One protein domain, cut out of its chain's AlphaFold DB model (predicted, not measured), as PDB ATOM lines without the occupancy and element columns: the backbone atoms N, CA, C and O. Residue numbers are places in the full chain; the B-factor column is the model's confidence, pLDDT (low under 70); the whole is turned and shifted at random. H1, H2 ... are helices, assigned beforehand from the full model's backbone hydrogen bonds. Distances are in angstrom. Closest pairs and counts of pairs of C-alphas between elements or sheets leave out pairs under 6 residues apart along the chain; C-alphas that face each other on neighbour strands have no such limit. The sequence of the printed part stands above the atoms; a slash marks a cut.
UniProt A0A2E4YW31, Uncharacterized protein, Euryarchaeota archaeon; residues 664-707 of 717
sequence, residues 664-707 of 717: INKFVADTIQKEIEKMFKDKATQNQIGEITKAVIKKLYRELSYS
ATOM      1  N   ILE A 664      28.929  -0.972  -2.274       76.50
ATOM      2  CA  ILE A 664      29.557  -1.102  -3.594       76.50
ATOM      3  C   ILE A 664      28.535  -0.832  -4.700       76.50
ATOM      4  O   ILE A 664      28.810  -0.034  -5.588       76.50
ATOM      5  N   ASN A 665      27.336  -1.409  -4.616       78.19
ATOM      6  CA  ASN A 665      26.275  -1.160  -5.595       78.19
ATOM      7  C   ASN A 665      25.847   0.308  -5.609       78.19
ATOM      8  O   ASN A 665      25.630   0.862  -6.679       78.19
ATOM      9  N   LYS A 666      25.783   0.957  -4.442       85.00
ATOM     10  CA  LYS A 666      25.521   2.391  -4.338       85.00
ATOM     11  C   LYS A 666      26.647   3.209  -4.964       85.00
ATOM     12  O   LYS A 666      26.368   4.085  -5.763       85.00
ATOM     13  N   PHE A 667      27.910   2.900  -4.667       85.62
ATOM     14  CA  PHE A 667      29.045   3.596  -5.274       85.62
ATOM     15  C   PHE A 667      29.080   3.435  -6.800       85.62
ATOM     16  O   PHE A 667      29.300   4.410  -7.517       85.62
ATOM     17  N   VAL A 668      28.837   2.221  -7.303       84.75
ATOM     18  CA  VAL A 668      28.766   1.936  -8.742       84.75
ATOM     19  C   VAL A 668      27.586   2.679  -9.372       84.75
ATOM     20  O   VAL A 668      27.782   3.348 -10.381       84.75
ATOM     21  N   ALA A 669      26.398   2.642  -8.761       85.56
ATOM     22  CA  ALA A 669      25.226   3.375  -9.238       85.56
ATOM     23  C   ALA A 669      25.457   4.894  -9.245       85.56
ATOM     24  O   ALA A 669      25.220   5.532 -10.265       85.56
ATOM     25  N   ASP A 670      26.000   5.458  -8.163       90.88
ATOM     26  CA  ASP A 670      26.306   6.887  -8.041       90.88
ATOM     27  C   ASP A 670      27.373   7.319  -9.062       90.88
ATOM     28  O   ASP A 670      27.298   8.412  -9.621       90.88
ATOM     29  N   THR A 671      28.374   6.472  -9.325       92.56
ATOM     30  CA  THR A 671      29.436   6.756 -10.304       92.56
ATOM     31  C   THR A 671      28.903   6.685 -11.732       92.56
ATOM     32  O   THR A 671      29.150   7.598 -12.517       92.56
ATOM     33  N   ILE A 672      28.119   5.653 -12.062       89.81
ATOM     34  CA  ILE A 672      27.454   5.531 -13.365       89.81
ATOM     35  C   ILE A 672      26.496   6.704 -13.578       89.81
ATOM     36  O   ILE A 672      26.528   7.321 -14.636       89.81
ATOM     37  N   GLN A 673      25.685   7.058 -12.577       93.25
ATOM     38  CA  GLN A 673      24.762   8.187 -12.664       93.25
ATOM     39  C   GLN A 673      25.508   9.501 -12.907       93.25
ATOM     40  O   GLN A 673      25.113  10.256 -13.789       93.25
ATOM     41  N   LYS A 674      26.602   9.766 -12.183       95.06
ATOM     42  CA  LYS A 674      27.417  10.973 -12.392       95.06
ATOM     43  C   LYS A 674      28.001  11.042 -13.797       95.06
ATOM     44  O   LYS A 674      27.961  12.109 -14.408       95.06
ATOM     45  N   GLU A 675      28.501   9.927 -14.319       92.50
ATOM     46  CA  GLU A 675      29.115   9.923 -15.645       92.50
ATOM     47  C   GLU A 675      28.068   9.994 -16.759       92.50
ATOM     48  O   GLU A 675      28.264  10.726 -17.727       92.50
ATOM     49  N   ILE A 676      26.899   9.376 -16.569       90.31
ATOM     50  CA  ILE A 676      25.730   9.567 -17.434       90.31
ATOM     51  C   ILE A 676      25.264  11.030 -17.402       90.31
ATOM     52  O   ILE A 676      25.090  11.637 -18.456       90.31
ATOM     53  N   GLU A 677      25.102  11.642 -16.228       94.56
ATOM     54  CA  GLU A 677      24.714  13.054 -16.106       94.56
ATOM     55  C   GLU A 677      25.720  13.986 -16.783       94.56
ATOM     56  O   GLU A 677      25.333  14.978 -17.400       94.56
ATOM     57  N   LYS A 678      27.013  13.677 -16.681       95.38
ATOM     58  CA  LYS A 678      28.080  14.435 -17.331       95.38
ATOM     59  C   LYS A 678      28.037  14.279 -18.849       95.38
ATOM     60  O   LYS A 678      28.140  15.286 -19.541       95.38
ATOM     61  N   MET A 679      27.797  13.067 -19.358       91.81
ATOM     62  CA  MET A 679      27.553  12.833 -20.786       91.81
ATOM     63  C   MET A 679      26.320  13.601 -21.279       91.81
ATOM     64  O   MET A 679      26.384  14.261 -22.307       91.81
ATOM     65  N   PHE A 680      25.212  13.606 -20.531       90.44
ATOM     66  CA  PHE A 680      24.005  14.351 -20.916       90.44
ATOM     67  C   PHE A 680      24.139  15.872 -20.793       90.44
ATOM     68  O   PHE A 680      23.372  16.596 -21.425       90.44
ATOM     69  N   LYS A 681      25.077  16.375 -19.985       93.31
ATOM     70  CA  LYS A 681      25.392  17.811 -19.881       93.31
ATOM     71  C   LYS A 681      26.379  18.279 -20.948       93.31
ATOM     72  O   LYS A 681      26.480  19.485 -21.171       93.31
ATOM     73  N   ASP A 682      27.102  17.367 -21.591       96.94
ATOM     74  CA  ASP A 682      28.027  17.729 -22.653       96.94
ATOM     75  C   ASP A 682      27.267  18.219 -23.893       96.94
ATOM     76  O   ASP A 682      26.389  17.539 -24.431       96.94
ATOM     77  N   LYS A 683      27.618  19.420 -24.365       95.44
ATOM     78  CA  LYS A 683      26.949  20.053 -25.510       95.44
ATOM     79  C   LYS A 683      27.093  19.214 -26.778       95.44
ATOM     80  O   LYS A 683      26.177  19.212 -27.593       95.44
ATOM     81  N   ALA A 684      28.207  18.497 -26.957       94.88
ATOM     82  CA  ALA A 684      28.393  17.657 -28.137       94.88
ATOM     83  C   ALA A 684      27.421  16.470 -28.132       94.88
ATOM     84  O   ALA A 684      26.748  16.231 -29.134       94.88
ATOM     85  N   THR A 685      27.269  15.785 -26.993       92.19
ATOM     86  CA  THR A 685      26.269  14.718 -26.838       92.19
ATOM     87  C   THR A 685      24.839  15.249 -26.971       92.19
ATOM     88  O   THR A 685      24.035  14.642 -27.675       92.19
ATOM     89  N   GLN A 686      24.513  16.406 -26.382       93.25
ATOM     90  CA  GLN A 686      23.194  17.034 -26.554       93.25
ATOM     91  C   GLN A 686      22.895  17.367 -28.018       93.25
ATOM     92  O   GLN A 686      21.787  17.116 -28.488       93.25
ATOM     93  N   ASN A 687      23.883  17.877 -28.756       93.00
ATOM     94  CA  ASN A 687      23.744  18.152 -30.182       93.00
ATOM     95  C   ASN A 687      23.542  16.860 -30.983       93.00
ATOM     96  O   ASN A 687      22.652  16.817 -31.825       93.00
ATOM     97  N   GLN A 688      24.292  15.792 -30.692       93.75
ATOM     98  CA  GLN A 688      24.114  14.490 -31.347       93.75
ATOM     99  C   GLN A 688      22.730  13.892 -31.077       93.75
ATOM    100  O   GLN A 688      22.063  13.446 -32.009       93.75
ATOM    101  N   ILE A 689      22.267  13.922 -29.822       92.50
ATOM    102  CA  ILE A 689      20.905  13.503 -29.465       92.50
ATOM    103  C   ILE A 689      19.894  14.369 -30.218       92.50
ATOM    104  O   ILE A 689      18.979  13.833 -30.833       92.50
ATOM    105  N   GLY A 690      20.090  15.689 -30.245       90.62
ATOM    106  CA  GLY A 690      19.245  16.624 -30.984       90.62
ATOM    107  C   GLY A 690      19.179  16.320 -32.481       90.62
ATOM    108  O   GLY A 690      18.093  16.328 -33.058       90.62
ATOM    109  N   GLU A 691      20.303  15.990 -33.118       92.31
ATOM    110  CA  GLU A 691      20.348  15.614 -34.533       92.31
ATOM    111  C   GLU A 691      19.667  14.272 -34.805       92.31
ATOM    112  O   GLU A 691      18.886  14.174 -35.755       92.31
ATOM    113  N   ILE A 692      19.882  13.264 -33.953       93.94
ATOM    114  CA  ILE A 692      19.208  11.964 -34.056       93.94
ATOM    115  C   ILE A 692      17.700  12.137 -33.859       93.94
ATOM    116  O   ILE A 692      16.916  11.677 -34.688       93.94
ATOM    117  N   THR A 693      17.271  12.848 -32.813       91.44
ATOM    118  CA  THR A 693      15.857  13.145 -32.561       91.44
ATOM    119  C   THR A 693      15.252  13.922 -33.726       91.44
ATOM    120  O   THR A 693      14.167  13.579 -34.185       91.44
ATOM    121  N   LYS A 694      15.964  14.908 -34.286       90.25
ATOM    122  CA  LYS A 694      15.525  15.642 -35.481       90.25
ATOM    123  C   LYS A 694      15.409  14.727 -36.698       90.25
ATOM    124  O   LYS A 694      14.453  14.871 -37.454       90.25
ATOM    125  N   ALA A 695      16.330  13.787 -36.897       92.19
ATOM    126  CA  ALA A 695      16.267  12.812 -37.984       92.19
ATOM    127  C   ALA A 695      15.081  11.846 -37.819       92.19
ATOM    128  O   ALA A 695      14.354  11.607 -38.783       92.19
ATOM    129  N   VAL A 696      14.836  11.354 -36.601       92.81
ATOM    130  CA  VAL A 696      13.694  10.487 -36.270       92.81
ATOM    131  C   VAL A 696      12.374  11.233 -36.439       92.81
ATOM    132  O   VAL A 696      11.489  10.728 -37.123       92.81
ATOM    133  N   ILE A 697      12.250  12.453 -35.904       88.31
ATOM    134  CA  ILE A 697      11.063  13.302 -36.078       88.31
ATOM    135  C   ILE A 697      10.851  13.597 -37.556       88.31
ATOM    136  O   ILE A 697       9.736  13.431 -38.025       88.31
ATOM    137  N   LYS A 698      11.888  13.962 -38.321       87.38
ATOM    138  CA  LYS A 698      11.767  14.166 -39.773       87.38
ATOM    139  C   LYS A 698      11.311  12.905 -40.495       87.38
ATOM    140  O   LYS A 698      10.524  13.024 -41.423       87.38
ATOM    141  N   LYS A 699      11.787  11.718 -40.107       91.50
ATOM    142  CA  LYS A 699      11.379  10.450 -40.725       91.50
ATOM    143  C   LYS A 699       9.931  10.097 -40.381       91.50
ATOM    144  O   LYS A 699       9.152   9.879 -41.300       91.50
ATOM    145  N   LEU A 700       9.564  10.143 -39.099       86.12
ATOM    146  CA  LEU A 700       8.188   9.956 -38.630       86.12
ATOM    147  C   LEU A 700       7.247  10.963 -39.279       86.12
ATOM    148  O   LEU A 700       6.204  10.581 -39.789       86.12
ATOM    149  N   TYR A 701       7.631  12.238 -39.315       78.44
ATOM    150  CA  TYR A 701       6.855  13.254 -40.002       78.44
ATOM    151  C   TYR A 701       6.810  13.004 -41.485       78.44
ATOM    152  O   TYR A 701       5.750  13.200 -42.017       78.44
ATOM    153  N   ARG A 702       7.869  12.578 -42.171       81.94
ATOM    154  CA  ARG A 702       7.790  12.284 -43.607       81.94
ATOM    155  C   ARG A 702       6.801  11.155 -43.873       81.94
ATOM    156  O   ARG A 702       5.976  11.279 -44.767       81.94
ATOM    157  N   GLU A 703       6.853  10.100 -43.065       85.19
ATOM    158  CA  GLU A 703       5.926   8.966 -43.127       85.19
ATOM    159  C   GLU A 703       4.484   9.390 -42.800       85.19
ATOM    160  O   GLU A 703       3.560   9.003 -43.511       85.19
ATOM    161  N   LEU A 704       4.286  10.265 -41.808       77.25
ATOM    162  CA  LEU A 704       2.981  10.840 -41.462       77.25
ATOM    163  C   LEU A 704       2.519  11.920 -42.458       77.25
ATOM    164  O   LEU A 704       1.332  12.041 -42.728       77.25
ATOM    165  N   SER A 705       3.424  12.713 -43.026       61.75
ATOM    166  CA  SER A 705       3.186  13.907 -43.853       61.75
ATOM    167  C   SER A 705       2.986  13.573 -45.318       61.75
ATOM    168  O   SER A 705       2.570  14.447 -46.072       61.75
ATOM    169  N   TYR A 706       3.170  12.315 -45.720       55.19
ATOM    170  CA  TYR A 706       2.449  11.798 -46.881       55.19
ATOM    171  C   TYR A 706       0.912  11.882 -46.693       55.19
ATOM    172  O   TYR A 706       0.184  11.635 -47.647       55.19
ATOM    173  N   SER A 707       0.417  12.342 -45.524       56.62
ATOM    174  CA  SER A 707      -0.931  12.908 -45.334       56.62
ATOM    175  C   SER A 707      -1.029  14.455 -45.215       56.62
ATOM    176  O   SER A 707      -2.118  14.979 -45.425       56.62
TER     177      SER A 707
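What this domain is: This is residues 664 to 707 of the 717 residues of an uncharacterized protein of Euryarchaeota archaeon (UniProt A0A2E4YW31). Two helices, H2 and the somewhat shorter H1, meet near their ends at a corner and make a wide, open V, with nothing filling the space between the arms. The 44 printed residues hold H1 and then H2, with no named strand, and the class is all helix. The whole is extended, with a radius of gyration of the C-alphas of 16.5 A, and the C-alphas span 53 by 21 by 7 A.

Where its parts are: Find C-alpha 683 at (26.949, 20.053, -25.510); from there H2, residues 683 to 705, runs 30.6 A to C-alpha 705 at (3.186, 13.907, -43.853). Then look at C-alpha 664 at (29.557, -1.102, -3.594), where H1, residues 664 to 681, begins; its length is 25.3 A.

How they stand to each other: H2 and H1 are close but not clearly touching; their closest C-alphas, those of Gln 686 and Phe 680, are 6.3 A apart. Their lines are only just about perpendicular, at 71 degrees. In both helices every O i to N i+4 pair is within hydrogen-bond range.

The domain as a whole: Ile 664 and Ser 707 have the two C-alphas farthest apart, 53.6 A. The printed part has no cut, and the link from H1 to H2, Asp 682, is tight. Look for low confidence at residues 705 to 707, where pLDDT is under 70.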